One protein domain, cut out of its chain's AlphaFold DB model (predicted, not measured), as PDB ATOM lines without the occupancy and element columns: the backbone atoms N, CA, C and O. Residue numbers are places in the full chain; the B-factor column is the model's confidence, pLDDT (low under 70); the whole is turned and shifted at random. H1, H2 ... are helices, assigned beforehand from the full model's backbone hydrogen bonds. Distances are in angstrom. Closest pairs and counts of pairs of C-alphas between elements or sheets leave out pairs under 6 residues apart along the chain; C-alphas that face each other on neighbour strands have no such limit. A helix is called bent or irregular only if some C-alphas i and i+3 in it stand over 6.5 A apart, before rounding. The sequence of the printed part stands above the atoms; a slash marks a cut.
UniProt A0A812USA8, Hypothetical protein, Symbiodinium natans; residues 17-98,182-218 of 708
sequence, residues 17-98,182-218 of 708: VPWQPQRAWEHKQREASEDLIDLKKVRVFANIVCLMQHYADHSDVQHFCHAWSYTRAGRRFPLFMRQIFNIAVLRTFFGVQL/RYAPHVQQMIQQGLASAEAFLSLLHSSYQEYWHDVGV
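Overview. This is residues 17 to 98 and 182 to 218 of the 708 residues of the protein "Hypothetical protein" of Symbiodinium natans (UniProt A0A812USA8). Two long helices, H1 and H5, run side by side in opposite ways along the longest axis, and a folded-back pair of shorter helices, H2 and H4, packs on the last part of H1, with little H3 at the turn between them. Residues 91 to 97 stick out. The printed part has 119 residues with five named helices, H1 to H5 in order, and no named strand: all helix. It is a loose rod, with a radius of gyration of the C-alphas of 18.1 A and spans of 60 by 25 by 23 A.

Arrangement. The hub is H1, residues 19 to 52. H5, residues 183 to 213, touches it at a shallow tilt of 13 degrees, opposite ways; their closest C-alphas, of Ala 32 and His 206, are 5.9 A apart. H2, residues 58 to 69, forms a helical hairpin with H1, but they only just touch, with 3 pairs of C-alphas within 8 A, the closest Met 52 and Val 61 at 6.5 A. H4, residues 78 to 88, touches H2, closest at the C-alphas of Ser 69 and Met 81, 6.3 A. H1, H2, H4 and H5 form an up and down bundle, each running against the one before it in the chain. H3, residues 72 to 76, touches residues 35 to 42 of H1, with C-alphas 38 and 73 closest at 4.9 A. H3 and H5 are apart. Every O i to N i+4 pair is within hydrogen-bond range in H1, H2, H3 and H5; in H4 5 of 7 are.

Along the chain. H1 measures 48.8 A from C-alpha 19 at (3.829, 27.555, 81.195) to C-alpha 52. H5 measures 43.8 A and ends at C-alpha 213, (-3.839, 28.903, 91.323). H4 is only just irregular: C-alphas 82 and 85 are 6.9 A apart.

Size, cuts and confidence. The C-alphas farthest apart, of Val 17 and Leu 98, are 60.8 A apart. Residues 99 to 181 are not printed; C-alphas 98 and 182 are 14.7 A apart across the cut. The links printed whole are tight. Confidence is under 70 at residues 17 to 26, 90 to 98, 182 to 185 and 208 to 218.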
ATOM      1  N   VAL A  17       4.882  32.824  77.263       38.62
ATOM      2  CA  VAL A  17       4.292  31.508  77.033       38.62
ATOM      3  C   VAL A  17       3.706  30.966  78.347       38.62
ATOM      4  O   VAL A  17       4.408  30.954  79.363       38.62
ATOM      5  N   PRO A  18       2.439  30.506  78.357       43.25
ATOM      6  CA  PRO A  18       1.644  30.320  79.578       43.25
ATOM      7  C   PRO A  18       2.240  29.362  80.629       43.25
ATOM      8  O   PRO A  18       1.876  29.438  81.799       43.25
ATOM      9  N   TRP A  19       3.199  28.504  80.267       44.16
ATOM     10  CA  TRP A  19       3.829  27.555  81.195       44.16
ATOM     11  C   TRP A  19       4.971  28.138  82.053       44.16
ATOM     12  O   TRP A  19       5.368  27.520  83.043       44.16
ATOM     13  N   GLN A  20       5.562  29.284  81.692       44.06
ATOM     14  CA  GLN A  20       6.666  29.878  82.468       44.06
ATOM     15  C   GLN A  20       6.208  30.424  83.830       44.06
ATOM     16  O   GLN A  20       6.852  30.104  84.835       44.06
ATOM     17  N   PRO A  21       5.087  31.167  83.901       54.25
ATOM     18  CA  PRO A  21       4.460  31.519  85.169       54.25
ATOM     19  C   PRO A  21       4.068  30.264  85.957       54.25
ATOM     20  O   PRO A  21       4.438  30.140  87.120       54.25
ATOM     21  N   GLN A  22       3.438  29.282  85.302       55.88
ATOM     22  CA  GLN A  22       3.002  28.031  85.932       55.88
ATOM     23  C   GLN A  22       4.135  27.309  86.683       55.88
ATOM     24  O   GLN A  22       3.984  26.993  87.861       55.88
ATOM     25  N   ARG A  23       5.307  27.124  86.059       60.56
ATOM     26  CA  ARG A  23       6.458  26.472  86.719       60.56
ATOM     27  C   ARG A  23       7.011  27.267  87.903       60.56
ATOM     28  O   ARG A  23       7.449  26.673  88.888       60.56
ATOM     29  N   ALA A  24       7.021  28.598  87.817       60.84
ATOM     30  CA  ALA A  24       7.435  29.443  88.935       60.84
ATOM     31  C   ALA A  24       6.457  29.323  90.119       60.84
ATOM     32  O   ALA A  24       6.886  29.360  91.273       60.84
ATOM     33  N   TRP A  25       5.166  29.113  89.845       68.50
ATOM     34  CA  TRP A  25       4.125  28.957  90.862       68.50
ATOM     35  C   TRP A  25       4.102  27.579  91.504       68.50
ATOM     36  O   TRP A  25       4.098  27.500  92.730       68.50
ATOM     37  N   GLU A  26       4.207  26.510  90.717       68.44
ATOM     38  CA  GLU A  26       4.387  25.148  91.238       68.44
ATOM     39  C   GLU A  26       5.603  25.082  92.174       68.44
ATOM     40  O   GLU A  26       5.565  24.447  93.229       68.44
ATOM     41  N   HIS A  27       6.675  25.807  91.832       75.12
ATOM     42  CA  HIS A  27       7.837  25.951  92.701       75.12
ATOM     43  C   HIS A  27       7.500  26.689  94.007       75.12
ATOM     44  O   HIS A  27       7.910  26.239  95.073       75.12
ATOM     45  N   LYS A  28       6.745  27.795  93.964       77.81
ATOM     46  CA  LYS A  28       6.353  28.566  95.162       77.81
ATOM     47  C   LYS A  28       5.386  27.810  96.075       77.81
ATOM     48  O   LYS A  28       5.546  27.852  97.293       77.81
ATOM     49  N   GLN A  29       4.434  27.079  95.506       77.62
ATOM     50  CA  GLN A  29       3.516  26.226  96.257       77.62
ATOM     51  C   GLN A  29       4.268  25.081  96.943       77.62
ATOM     52  O   GLN A  29       4.025  24.796  98.120       77.62
ATOM     53  N   ARG A  30       5.215  24.456  96.228       82.88
ATOM     54  CA  ARG A  30       6.100  23.433  96.793       82.88
ATOM     55  C   ARG A  30       6.951  24.008  97.920       82.88
ATOM     56  O   ARG A  30       6.995  23.404  98.982       82.88
ATOM     57  N   GLU A  31       7.537  25.192  97.735       85.88
ATOM     58  CA  GLU A  31       8.273  25.895  98.795       85.88
ATOM     59  C   GLU A  31       7.398  26.132 100.039       85.88
ATOM     60  O   GLU A  31       7.835  25.825 101.140       85.88
ATOM     61  N   ALA A  32       6.156  26.604  99.888       84.12
ATOM     62  CA  ALA A  32       5.252  26.825 101.023       84.12
ATOM     63  C   ALA A  32       4.891  25.519 101.761       84.12
ATOM     64  O   ALA A  32       4.828  25.490 102.991       84.12
ATOM     65  N   SER A  33       4.687  24.425 101.020       88.56
ATOM     66  CA  SER A  33       4.433  23.097 101.595       88.56
ATOM     67  C   SER A  33       5.651  22.562 102.358       88.56
ATOM     68  O   SER A  33       5.530  22.071 103.482       88.56
ATOM     69  N   GLU A  34       6.844  22.711 101.784       91.69
ATOM     70  CA  GLU A  34       8.102  22.347 102.436       91.69
ATOM     71  C   GLU A  34       8.352  23.189 103.698       91.69
ATOM     72  O   GLU A  34       8.790  22.650 104.717       91.69
ATOM     73  N   ASP A  35       8.000  24.477 103.666       91.25
ATOM     74  CA  ASP A  35       8.125  25.389 104.803       91.25
ATOM     75  C   ASP A  35       7.207  24.996 105.962       91.25
ATOM     76  O   ASP A  35       7.634  25.047 107.115       91.25
ATOM     77  N   LEU A  36       5.986  24.524 105.685       90.94
ATOM     78  CA  LEU A  36       5.087  23.970 106.706       90.94
ATOM     79  C   LEU A  36       5.681  22.727 107.382       90.94
ATOM     80  O   LEU A  36       5.603  22.577 108.603       90.94
ATOM     81  N   ILE A  37       6.301  21.834 106.604       93.06
ATOM     82  CA  ILE A  37       6.958  20.632 107.135       93.06
ATOM     83  C   ILE A  37       8.153  21.021 108.013       93.06
ATOM     84  O   ILE A  37       8.329  20.477 109.107       93.06
ATOM     85  N   ASP A  38       8.975  21.963 107.557       93.12
ATOM     86  CA  ASP A  38      10.142  22.412 108.310       93.12
ATOM     87  C   ASP A  38       9.746  23.215 109.562       93.12
ATOM     88  O   ASP A  38      10.393  23.062 110.599       93.12
ATOM     89  N   LEU A  39       8.636  23.961 109.541       92.94
ATOM     90  CA  LEU A  39       8.111  24.667 110.714       92.94
ATOM     91  C   LEU A  39       7.700  23.702 111.840       92.94
ATOM     92  O   LEU A  39       7.965  23.974 113.013       92.94
ATOM     93  N   LYS A  40       7.143  22.528 111.511       91.19
ATOM     94  CA  LYS A  40       6.858  21.475 112.509       91.19
ATOM     95  C   LYS A  40       8.133  20.985 113.196       91.19
ATOM     96  O   LYS A  40       8.145  20.793 114.411       91.19
ATOM     97  N   LYS A  41       9.234  20.846 112.449       93.12
ATOM     98  CA  LYS A  41      10.547  20.491 113.019       93.12
ATOM     99  C   LYS A  41      11.093  21.613 113.899       93.12
ATOM    100  O   LYS A  41      11.630  21.333 114.967       93.12
ATOM    101  N   VAL A  42      10.919  22.873 113.487       92.69
ATOM    102  CA  VAL A  42      11.281  24.049 114.297       92.69
ATOM    103  C   VAL A  42      10.502  24.072 115.614       92.69
ATOM    104  O   VAL A  42      11.093  24.357 116.651       92.69
ATOM    105  N   ARG A  43       9.216  23.699 115.613       92.44
ATOM    106  CA  ARG A  43       8.402  23.592 116.836       92.44
ATOM    107  C   ARG A  43       8.937  22.548 117.814       92.44
ATOM    108  O   ARG A  43       9.040  22.833 119.006       92.44
ATOM    109  N   VAL A  44       9.302  21.364 117.322       90.62
ATOM    110  CA  VAL A  44       9.921  20.317 118.152       90.62
ATOM    111  C   VAL A  44      11.252  20.805 118.717       90.62
ATOM    112  O   VAL A  44      11.478  20.718 119.921       90.62
ATOM    113  N   PHE A  45      12.096  21.391 117.868       93.12
ATOM    114  CA  PHE A  45      13.371  21.969 118.280       93.12
ATOM    115  C   PHE A  45      13.199  23.047 119.363       93.12
ATOM    116  O   PHE A  45      13.896  23.012 120.372       93.12
ATOM    117  N   ALA A  46      12.234  23.955 119.210       90.38
ATOM    118  CA  ALA A  46      11.953  24.998 120.191       90.38
ATOM    119  C   ALA A  46      11.554  24.422 121.558       90.38
ATOM    120  O   ALA A  46      12.025  24.892 122.589       90.38
ATOM    121  N   ASN A  47      10.736  23.363 121.571       85.81
ATOM    122  CA  ASN A  47      10.387  22.657 122.803       85.81
ATOM    123  C   ASN A  47      11.608  21.996 123.451       85.81
ATOM    124  O   ASN A  47      11.748  22.061 124.667       85.81
ATOM    125  N   ILE A  48      12.505  21.404 122.654       87.50
ATOM    126  CA  ILE A  48      13.755  20.827 123.162       87.50
ATOM    127  C   ILE A  48      14.633  21.918 123.775       87.50
ATOM    128  O   ILE A  48      15.110  21.731 124.883       87.50
ATOM    129  N   VAL A  49      14.795  23.075 123.126       87.31
ATOM    130  CA  VAL A  49      15.570  24.202 123.680       87.31
ATOM    131  C   VAL A  49      14.969  24.694 125.002       87.31
ATOM    132  O   VAL A  49      15.698  24.862 125.980       87.31
ATOM    133  N   CYS A  50      13.643  24.849 125.070       83.00
ATOM    134  CA  CYS A  50      12.941  25.207 126.306       83.00
ATOM    135  C   CYS A  50      13.034  24.131 127.402       83.00
ATOM    136  O   CYS A  50      12.843  24.448 128.569       83.00
ATOM    137  N   LEU A  51      13.299  22.869 127.066       78.31
ATOM    138  CA  LEU A  51      13.568  21.824 128.057       78.31
ATOM    139  C   LEU A  51      15.040  21.832 128.471       78.31
ATOM    140  O   LEU A  51      15.341  21.791 129.659       78.31
ATOM    141  N   MET A  52      15.956  21.933 127.506       78.31
ATOM    142  CA  MET A  52      17.400  21.927 127.733       78.31
ATOM    143  C   MET A  52      17.846  23.059 128.654       78.31
ATOM    144  O   MET A  52      18.748  22.833 129.446       78.31
ATOM    145  N   GLN A  53      17.180  24.220 128.645       77.94
ATOM    146  CA  GLN A  53      17.478  25.304 129.596       77.94
ATOM    147  C   GLN A  53      17.406  24.872 131.077       77.94
ATOM    148  O   GLN A  53      17.921  25.570 131.943       77.94
ATOM    149  N   HIS A  54      16.727  23.761 131.390       70.19
ATOM    150  CA  HIS A  54      16.597  23.237 132.751       70.19
ATOM    151  C   HIS A  54      17.653  22.187 133.118       70.19
ATOM    152  O   HIS A  54      17.823  21.903 134.305       70.19
ATOM    153  N   TYR A  55      18.318  21.594 132.122       70.31
ATOM    154  CA  TYR A  55      19.149  20.396 132.295       70.31
ATOM    155  C   TYR A  55      20.548  20.509 131.685       70.31
ATOM    156  O   TYR A  55      21.381  19.652 131.959       70.31
ATOM    157  N   ALA A  56      20.793  21.513 130.846       72.94
ATOM    158  CA  ALA A  56      22.041  21.705 130.125       72.94
ATOM    159  C   ALA A  56      22.574  23.122 130.342       72.94
ATOM    160  O   ALA A  56      21.802  24.074 130.492       72.94
ATOM    161  N   ASP A  57      23.896  23.256 130.308       76.12
ATOM    162  CA  ASP A  57      24.559  24.547 130.448       76.12
ATOM    163  C   ASP A  57      24.286  25.448 129.238       76.12
ATOM    164  O   ASP A  57      23.998  24.996 128.125       76.12
ATOM    165  N   HIS A  58      24.416  26.764 129.428       78.44
ATOM    166  CA  HIS A  58      24.191  27.741 128.358       78.44
ATOM    167  C   HIS A  58      25.050  27.474 127.115       78.44
ATOM    168  O   HIS A  58      24.576  27.674 125.996       78.44
ATOM    169  N   SER A  59      26.293  27.015 127.300       81.75
ATOM    170  CA  SER A  59      27.179  26.623 126.202       81.75
ATOM    171  C   SER A  59      26.571  25.497 125.375       81.75
ATOM    172  O   SER A  59      26.579  25.571 124.150       81.75
ATOM    173  N   ASP A  60      25.990  24.490 126.017       85.56
ATOM    174  CA  ASP A  60      25.429  23.319 125.345       85.56
ATOM    175  C   ASP A  60      24.144  23.667 124.604       85.56
ATOM    176  O   ASP A  60      23.964  23.271 123.450       85.56
ATOM    177  N   VAL A  61      23.286  24.495 125.209       84.06
ATOM    178  CA  VAL A  61      22.096  25.031 124.533       84.06
ATOM    179  C   VAL A  61      22.505  25.868 123.313       84.06
ATOM    180  O   VAL A  61      21.905  25.745 122.241       84.06
ATOM    181  N   GLN A  62      23.555  26.688 123.432       87.19
ATOM    182  CA  GLN A  62      24.077  27.494 122.329       87.19
ATOM    183  C   GLN A  62      24.679  26.625 121.213       87.19
ATOM    184  O   GLN A  62      24.377  26.852 120.037       87.19
ATOM    185  N   HIS A  63      25.480  25.611 121.554       89.00
ATOM    186  CA  HIS A  63      26.022  24.644 120.597       89.00
ATOM    187  C   HIS A  63      24.906  23.871 119.892       89.00
ATOM    188  O   HIS A  63      24.964  23.700 118.675       89.00
ATOM    189  N   PHE A  64      23.855  23.480 120.615       92.25
ATOM    190  CA  PHE A  64      22.686  22.818 120.045       92.25
ATOM    191  C   PHE A  64      21.941  23.724 119.051       92.25
ATOM    192  O   PHE A  64      21.657  23.310 117.923       92.25
ATOM    193  N   CYS A  65      21.707  24.994 119.404       91.50
ATOM    194  CA  CYS A  65      21.111  25.978 118.494       91.50
ATOM    195  C   CYS A  65      21.980  26.208 117.246       91.50
ATOM    196  O   CYS A  65      21.465  26.284 116.126       91.50
ATOM    197  N   HIS A  66      23.299  26.278 117.426       90.94
ATOM    198  CA  HIS A  66      24.257  26.439 116.338       90.94
ATOM    199  C   HIS A  66      24.270  25.222 115.407       90.94
ATOM    200  O   HIS A  66      24.151  25.386 114.193       90.94
ATOM    201  N   ALA A  67      24.320  24.004 115.950       92.88
ATOM    202  CA  ALA A  67      24.247  22.766 115.177       92.88
ATOM    203  C   ALA A  67      22.950  22.697 114.357       92.88
ATOM    204  O   ALA A  67      22.981  22.425 113.153       92.88
ATOM    205  N   TRP A  68      21.814  23.042 114.968       93.56
ATOM    206  CA  TRP A  68      20.527  23.038 114.277       93.56
ATOM    207  C   TRP A  68      20.446  24.075 113.151       93.56
ATOM    208  O   TRP A  68      19.802  23.819 112.131       93.56
ATOM    209  N   SER A  69      21.148  25.208 113.265       92.62
ATOM    210  CA  SER A  69      21.195  26.239 112.215       92.62
ATOM    211  C   SER A  69      21.766  25.732 110.879       92.62
ATOM    212  O   SER A  69      21.455  26.289 109.824       92.62
ATOM    213  N   TYR A  70      22.538  24.637 110.893       92.44
ATOM    214  CA  TYR A  70      23.064  24.010 109.679       92.44
ATOM    215  C   TYR A  70      22.088  23.059 108.990       92.44
ATOM    216  O   TYR A  70      22.321  22.729 107.821       92.44
ATOM    217  N   THR A  71      21.012  22.648 109.665       94.31
ATOM    218  CA  THR A  71      19.957  21.807 109.083       94.31
ATOM    219  C   THR A  71      19.151  22.579 108.034       94.31
ATOM    220  O   THR A  71      19.164  23.810 107.998       94.31
ATOM    221  N   ARG A  72      18.408  21.865 107.176       93.38
ATOM    222  CA  ARG A  72      17.508  22.490 106.190       93.38
ATOM    223  C   ARG A  72      16.515  23.449 106.863       93.38
ATOM    224  O   ARG A  72      16.443  24.608 106.464       93.38
ATOM    225  N   ALA A  73      15.843  22.994 107.924       90.31
ATOM    226  CA  ALA A  73      14.878  23.794 108.677       90.31
ATOM    227  C   ALA A  73      15.538  25.012 109.346       90.31
ATOM    228  O   ALA A  73      15.041  26.130 109.234       90.31
ATOM    229  N   GLY A  74      16.709  24.832 109.970       90.38
ATOM    230  CA  GLY A  74      17.452  25.934 110.588       90.38
ATOM    231  C   GLY A  74      17.868  27.021 109.591       90.38
ATOM    232  O   GLY A  74      17.744  28.210 109.886       90.38
ATOM    233  N   ARG A  75      18.289  26.636 108.377       92.06
ATOM    234  CA  ARG A  75      18.620  27.585 107.298       92.06
ATOM    235  C   ARG A  75      17.399  28.279 106.714       92.06
ATOM    236  O   ARG A  75      17.535  29.391 106.208       92.06
ATOM    237  N   ARG A  76      16.237  27.623 106.745       89.38
ATOM    238  CA  ARG A  76      14.987  28.179 106.222       89.38
ATOM    239  C   ARG A  76      14.394  29.241 107.151       89.38
ATOM    240  O   ARG A  76      13.845  30.221 106.661       89.38
ATOM    241  N   PHE A  77      14.621  29.117 108.461       90.31
ATOM    242  CA  PHE A  77      14.172  30.074 109.484       90.31
ATOM    243  C   PHE A  77      15.348  30.727 110.248       90.31
ATOM    244  O   PHE A  77      15.432  30.633 111.476       90.31
ATOM    245  N   PRO A  78      16.269  31.434 109.564       86.44
ATOM    246  CA  PRO A  78      17.530  31.878 110.161       86.44
ATOM    247  C   PRO A  78      17.342  32.943 111.250       86.44
ATOM    248  O   PRO A  78      18.130  33.013 112.191       86.44
ATOM    249  N   LEU A  79      16.300  33.775 111.144       82.75
ATOM    250  CA  LEU A  79      15.982  34.783 112.158       82.75
ATOM    251  C   LEU A  79      15.485  34.140 113.453       82.75
ATOM    252  O   LEU A  79      15.947  34.520 114.525       82.75
ATOM    253  N   PHE A  80      14.618  33.129 113.352       88.56
ATOM    254  CA  PHE A  80      14.163  32.363 114.511       88.56
ATOM    255  C   PHE A  80      15.352  31.719 115.232       88.56
ATOM    256  O   PHE A  80      15.518  31.904 116.434       88.56
ATOM    257  N   MET A  81      16.243  31.058 114.485       87.25
ATOM    258  CA  MET A  81      17.426  30.396 115.048       87.25
ATOM    259  C   MET A  81      18.383  31.351 115.764       87.25
ATOM    260  O   MET A  81      19.003  30.972 116.753       87.25
ATOM    261  N   ARG A  82      18.499  32.594 115.288       81.44
ATOM    262  CA  ARG A  82      19.319  33.622 115.946       81.44
ATOM    263  C   ARG A  82      18.721  34.109 117.263       81.44
ATOM    264  O   ARG A  82      19.475  34.536 118.128       81.44
ATOM    265  N   GLN A  83      17.397  34.081 117.395       83.62
ATOM    266  CA  GLN A  83      16.704  34.677 118.537       83.62
ATOM    267  C   GLN A  83      16.276  33.661 119.590       83.62
ATOM    268  O   GLN A  83      16.220  34.006 120.764       83.62
ATOM    269  N   ILE A  84      16.016  32.410 119.207       86.25
ATOM    270  CA  ILE A  84      15.470  31.393 120.111       86.25
ATOM    271  C   ILE A  84      16.338  31.159 121.349       86.25
ATOM    272  O   ILE A  84      15.794  31.002 122.434       86.25
ATOM    273  N   PHE A  85      17.667  31.226 121.219       86.06
ATOM    274  CA  PHE A  85      18.569  31.150 122.366       86.06
ATOM    275  C   PHE A  85      18.347  32.314 123.339       86.06
ATOM    276  O   PHE A  85      18.165  32.079 124.522       86.06
ATOM    277  N   ASN A  86      18.288  33.555 122.846       80.56
ATOM    278  CA  ASN A  86      18.085  34.738 123.690       80.56
ATOM    279  C   ASN A  86      16.687  34.775 124.328       80.56
ATOM    280  O   ASN A  86      16.520  35.321 125.415       80.56
ATOM    281  N   ILE A  87      15.686  34.231 123.628       76.31
ATOM    282  CA  ILE A  87      14.296  34.174 124.091       76.31
ATOM    283  C   ILE A  87      14.131  33.083 125.152       76.31
ATOM    284  O   ILE A  87      13.518  33.335 126.183       76.31
ATOM    285  N   ALA A  88      14.662  31.882 124.901       75.62
ATOM    286  CA  ALA A  88      14.563  30.757 125.824       75.62
ATOM    287  C   ALA A  88      15.475  30.966 127.039       75.62
ATOM    288  O   ALA A  88      15.022  30.926 128.174       75.62
ATOM    289  N   VAL A  89      16.746  31.286 126.802       71.50
ATOM    290  CA  VAL A  89      17.745  31.561 127.836       71.50
ATOM    291  C   VAL A  89      17.675  33.049 128.195       71.50
ATOM    292  O   VAL A  89      18.522  33.849 127.796       71.50
ATOM    293  N   LEU A  90      16.603  33.442 128.892       58.84
ATOM    294  CA  LEU A  90      16.356  34.812 129.365       58.84
ATOM    295  C   LEU A  90      17.590  35.390 130.091       58.84
ATOM    296  O   LEU A  90      17.834  35.078 131.252       58.84
ATOM    297  N   ARG A  91      18.346  36.279 129.429       52.62
ATOM    298  CA  ARG A  91      19.459  37.033 130.049       52.62
ATOM    299  C   ARG A  91      19.038  38.381 130.633       52.62
ATOM    300  O   ARG A  91      19.762  38.937 131.454       52.62
ATOM    301  N   THR A  92      17.892  38.922 130.222       42.81
ATOM    302  CA  THR A  92      17.439  40.268 130.603       42.81
ATOM    303  C   THR A  92      15.915  40.349 130.693       42.81
ATOM    304  O   THR A  92      15.236  39.935 129.754       42.81
ATOM    305  N   PHE A  93      15.380  40.945 131.762       41.78
ATOM    306  CA  PHE A  93      13.949  41.222 131.950       41.78
ATOM    307  C   PHE A  93      13.742  42.722 132.222       41.78
ATOM    308  O   PHE A  93      14.370  43.265 133.123       41.78
ATOM    309  N   PHE A  94      12.920  43.416 131.421       35.66
ATOM    310  CA  PHE A  94      12.720  44.882 131.494       35.66
ATOM    311  C   PHE A  94      14.018  45.719 131.553       35.66
ATOM    312  O   PHE A  94      14.089  46.735 132.235       35.66
ATOM    313  N   GLY A  95      15.063  45.298 130.836       36.06
ATOM    314  CA  GLY A  95      16.362  45.985 130.844       36.06
ATOM    315  C   GLY A  95      17.268  45.633 132.030       36.06
ATOM    316  O   GLY A  95      18.402  46.098 132.069       36.06
ATOM    317  N   VAL A  96      16.823  44.776 132.953       35.06
ATOM    318  CA  VAL A  96      17.649  44.241 134.042       35.06
ATOM    319  C   VAL A  96      18.301  42.946 133.582       35.06
ATOM    320  O   VAL A  96      17.607  41.981 133.259       35.06
ATOM    321  N   GLN A  97      19.631  42.926 133.530       39.97
ATOM    322  CA  GLN A  97      20.411  41.732 133.227       39.97
ATOM    323  C   GLN A  97      20.399  40.814 134.451       39.97
ATOM    324  O   GLN A  97      20.882  41.189 135.515       39.97
ATOM    325  N   LEU A  98      19.809  39.626 134.317       42.81
ATOM    326  CA  LEU A  98      19.829  38.618 135.372       42.81
ATOM    327  C   LEU A  98      21.224  37.988 135.360       42.81
ATOM    328  O   LEU A  98      21.480  37.035 134.625       42.81
ATOM    329  N   ARG A 182       9.073  30.127 136.820       58.84
ATOM    330  CA  ARG A 182       7.672  30.460 136.487       58.84
ATOM    331  C   ARG A 182       7.534  31.031 135.067       58.84
ATOM    332  O   ARG A 182       6.459  30.962 134.480       58.84
ATOM    333  N   TYR A 183       8.623  31.561 134.513       60.50
ATOM    334  CA  TYR A 183       8.678  32.129 133.173       60.50
ATOM    335  C   TYR A 183       8.881  31.096 132.068       60.50
ATOM    336  O   TYR A 183       8.486  31.369 130.943       60.50
ATOM    337  N   ALA A 184       9.441  29.915 132.346       66.31
ATOM    338  CA  ALA A 184       9.691  28.917 131.307       66.31
ATOM    339  C   ALA A 184       8.397  28.458 130.598       66.31
ATOM    340  O   ALA A 184       8.366  28.501 129.365       66.31
ATOM    341  N   PRO A 185       7.293  28.143 131.313       67.00
ATOM    342  CA  PRO A 185       6.005  27.874 130.671       67.00
ATOM    343  C   PRO A 185       5.471  29.067 129.868       67.00
ATOM    344  O   PRO A 185       4.884  28.880 128.806       67.00
ATOM    345  N   HIS A 186       5.696  30.298 130.342       70.19
ATOM    346  CA  HIS A 186       5.227  31.512 129.670       70.19
ATOM    347  C   HIS A 186       6.003  31.796 128.375       70.19
ATOM    348  O   HIS A 186       5.401  32.010 127.325       70.19
ATOM    349  N   VAL A 187       7.334  31.715 128.416       72.88
ATOM    350  CA  VAL A 187       8.214  31.834 127.245       72.88
ATOM    351  C   VAL A 187       7.885  30.749 126.225       72.88
ATOM    352  O   VAL A 187       7.728  31.041 125.039       72.88
ATOM    353  N   GLN A 188       7.705  29.505 126.679       79.56
ATOM    354  CA  GLN A 188       7.281  28.415 125.810       79.56
ATOM    355  C   GLN A 188       5.928  28.716 125.156       79.56
ATOM    356  O   GLN A 188       5.796  28.553 123.944       79.56
ATOM    357  N   GLN A 189       4.940  29.188 125.919       80.44
ATOM    358  CA  GLN A 189       3.629  29.561 125.389       80.44
ATOM    359  C   GLN A 189       3.740  30.653 124.316       80.44
ATOM    360  O   GLN A 189       3.126  30.520 123.258       80.44
ATOM    361  N   MET A 190       4.553  31.690 124.536       77.56
ATOM    362  CA  MET A 190       4.775  32.755 123.550       77.56
ATOM    363  C   MET A 190       5.448  32.237 122.273       77.56
ATOM    364  O   MET A 190       5.027  32.583 121.167       77.56
ATOM    365  N   ILE A 191       6.456  31.369 122.403       83.56
ATOM    366  CA  ILE A 191       7.100  30.726 121.250       83.56
ATOM    367  C   ILE A 191       6.076  29.884 120.476       83.56
ATOM    368  O   ILE A 191       6.017  29.965 119.249       83.56
ATOM    369  N   GLN A 192       5.236  29.114 121.174       88.06
ATOM    370  CA  GLN A 192       4.193  28.306 120.539       88.06
ATOM    371  C   GLN A 192       3.143  29.164 119.830       88.06
ATOM    372  O   GLN A 192       2.762  28.828 118.711       88.06
ATOM    373  N   GLN A 193       2.732  30.290 120.417       84.38
ATOM    374  CA  GLN A 193       1.835  31.249 119.768       84.38
ATOM    375  C   GLN A 193       2.450  31.811 118.481       84.38
ATOM    376  O   GLN A 193       1.810  31.760 117.435       84.38
ATOM    377  N   GLY A 194       3.709  32.263 118.518       82.81
ATOM    378  CA  GLY A 194       4.395  32.774 117.326       82.81
ATOM    379  C   GLY A 194       4.530  31.725 116.216       82.81
ATOM    380  O   GLY A 194       4.278  32.015 115.045       82.81
ATOM    381  N   LEU A 195       4.863  30.482 116.576       89.69
ATOM    382  CA  LEU A 195       4.931  29.371 115.623       89.69
ATOM    383  C   LEU A 195       3.550  28.982 115.077       89.69
ATOM    384  O   LEU A 195       3.447  28.630 113.908       89.69
ATOM    385  N   ALA A 196       2.493  29.040 115.891       88.38
ATOM    386  CA  ALA A 196       1.121  28.805 115.440       88.38
ATOM    387  C   ALA A 196       0.651  29.890 114.459       88.38
ATOM    388  O   ALA A 196       0.057  29.567 113.434       88.38
ATOM    389  N   SER A 197       0.980  31.161 114.703       85.06
ATOM    390  CA  SER A 197       0.699  32.250 113.759       85.06
ATOM    391  C   SER A 197       1.455  32.079 112.437       85.06
ATOM    392  O   SER A 197       0.876  32.286 111.373       85.06
ATOM    393  N   ALA A 198       2.723  31.657 112.482       84.94
ATOM    394  CA  ALA A 198       3.495  31.354 111.276       84.94
ATOM    395  C   ALA A 198       2.905  30.166 110.491       84.94
ATOM    396  O   ALA A 198       2.838  30.214 109.264       84.94
ATOM    397  N   GLU A 199       2.437  29.124 111.184       90.25
ATOM    398  CA  GLU A 199       1.771  27.969 110.570       90.25
ATOM    399  C   GLU A 199       0.447  28.368 109.918       90.25
ATOM    400  O   GLU A 199       0.190  27.982 108.778       90.25
ATOM    401  N   ALA A 200      -0.365  29.182 110.597       84.31
ATOM    402  CA  ALA A 200      -1.612  29.708 110.052       84.31
ATOM    403  C   ALA A 200      -1.362  30.561 108.801       84.31
ATOM    404  O   ALA A 200      -2.044  30.383 107.796       84.31
ATOM    405  N   PHE A 201      -0.345  31.430 108.824       86.06
ATOM    406  CA  PHE A 201       0.049  32.222 107.660       86.06
ATOM    407  C   PHE A 201       0.497  31.345 106.487       86.06
ATOM    408  O   PHE A 201       0.016  31.530 105.375       86.06
ATOM    409  N   LEU A 202       1.392  30.378 106.711       86.25
ATOM    410  CA  LEU A 202       1.862  29.487 105.646       86.25
ATOM    411  C   LEU A 202       0.746  28.583 105.114       86.25
ATOM    412  O   LEU A 202       0.707  28.315 103.917       86.25
ATOM    413  N   SER A 203      -0.177  28.151 105.974       84.44
ATOM    414  CA  SER A 203      -1.360  27.384 105.573       84.44
ATOM    415  C   SER A 203      -2.300  28.232 104.730       84.44
ATOM    416  O   SER A 203      -2.744  27.763 103.691       84.44
ATOM    417  N   LEU A 204      -2.536  29.491 105.118       81.50
ATOM    418  CA  LEU A 204      -3.311  30.448 104.330       81.50
ATOM    419  C   LEU A 204      -2.623  30.762 103.001       81.50
ATOM    420  O   LEU A 204      -3.280  30.892 101.980       81.50
ATOM    421  N   LEU A 205      -1.298  30.884 102.992       79.19
ATOM    422  CA  LEU A 205      -0.529  31.137 101.782       79.19
ATOM    423  C   LEU A 205      -0.585  29.926 100.843       79.19
ATOM    424  O   LEU A 205      -0.806  30.090  99.649       79.19
ATOM    425  N   HIS A 206      -0.440  28.713 101.378       80.69
ATOM    426  CA  HIS A 206      -0.596  27.471 100.629       80.69
ATOM    427  C   HIS A 206      -2.024  27.302 100.108       80.69
ATOM    428  O   HIS A 206      -2.192  27.000  98.930       80.69
ATOM    429  N   SER A 207      -3.040  27.560 100.938       75.62
ATOM    430  CA  SER A 207      -4.443  27.517 100.528       75.62
ATOM    431  C   SER A 207      -4.764  28.619  99.530       75.62
ATOM    432  O   SER A 207      -5.532  28.371  98.625       75.62
ATOM    433  N   SER A 208      -4.145  29.796  99.618       67.94
ATOM    434  CA  SER A 208      -4.296  30.864  98.624       67.94
ATOM    435  C   SER A 208      -3.623  30.478  97.311       67.94
ATOM    436  O   SER A 208      -4.190  30.688  96.244       67.94
ATOM    437  N   TYR A 209      -2.438  29.861  97.360       67.69
ATOM    438  CA  TYR A 209      -1.827  29.267  96.172       67.69
ATOM    439  C   TYR A 209      -2.704  28.156  95.589       67.69
ATOM    440  O   TYR A 209      -2.797  28.026  94.376       67.69
ATOM    441  N   GLN A 210      -3.397  27.396  96.432       63.47
ATOM    442  CA  GLN A 210      -4.300  26.348  95.994       63.47
ATOM    443  C   GLN A 210      -5.617  26.912  95.413       63.47
ATOM    444  O   GLN A 210      -6.020  26.573  94.312       63.47
ATOM    445  N   GLU A 211      -6.277  27.825  96.105       60.09
ATOM    446  CA  GLU A 211      -7.580  28.383  95.740       60.09
ATOM    447  C   GLU A 211      -7.494  29.297  94.519       60.09
ATOM    448  O   GLU A 211      -8.326  29.215  93.619       60.09
ATOM    449  N   TYR A 212      -6.470  30.149  94.451       54.09
ATOM    450  CA  TYR A 212      -6.311  31.066  93.327       54.09
ATOM    451  C   TYR A 212      -5.573  30.439  92.137       54.09
ATOM    452  O   TYR A 212      -5.680  30.978  91.036       54.09
ATOM    453  N   TRP A 213      -4.808  29.353  92.336       56.78
ATOM    454  CA  TRP A 213      -3.839  28.903  91.323       56.78
ATOM    455  C   TRP A 213      -3.695  27.383  91.130       56.78
ATOM    456  O   TRP A 213      -2.925  26.987  90.257       56.78
ATOM    457  N   HIS A 214      -4.407  26.520  91.874       48.03
ATOM    458  CA  HIS A 214      -4.375  25.058  91.647       48.03
ATOM    459  C   HIS A 214      -5.086  24.651  90.348       48.03
ATOM    460  O   HIS A 214      -4.759  23.609  89.783       48.03
ATOM    461  N   ASP A 215      -5.982  25.506  89.846       44.16
ATOM    462  CA  ASP A 215      -6.468  25.482  88.471       44.16
ATOM    463  C   ASP A 215      -5.819  26.635  87.705       44.16
ATOM    464  O   ASP A 215      -6.159  27.805  87.881       44.16
ATOM    465  N   VAL A 216      -4.891  26.326  86.806       45.00
ATOM    466  CA  VAL A 216      -4.540  27.275  85.750       45.00
ATOM    467  C   VAL A 216      -5.773  27.387  84.831       45.00
ATOM    468  O   VAL A 216      -6.139  26.410  84.189       45.00
ATOM    469  N   GLY A 217      -6.465  28.527  84.720       50.12
ATOM    470  CA  GLY A 217      -6.105  29.840  85.268       50.12
ATOM    471  C   GLY A 217      -7.158  30.930  85.074       50.12
ATOM    472  O   GLY A 217      -6.807  32.046  84.699       50.12
ATOM    473  N   VAL A 218      -8.436  30.632  85.312       53.91
ATOM    474  CA  VAL A 218      -9.495  31.645  85.361       53.91
ATOM    475  C   VAL A 218     -10.593  31.145  86.320       53.91
ATOM    476  O   VAL A 218     -11.199  30.121  86.004       53.91
TER     477      VAL A 218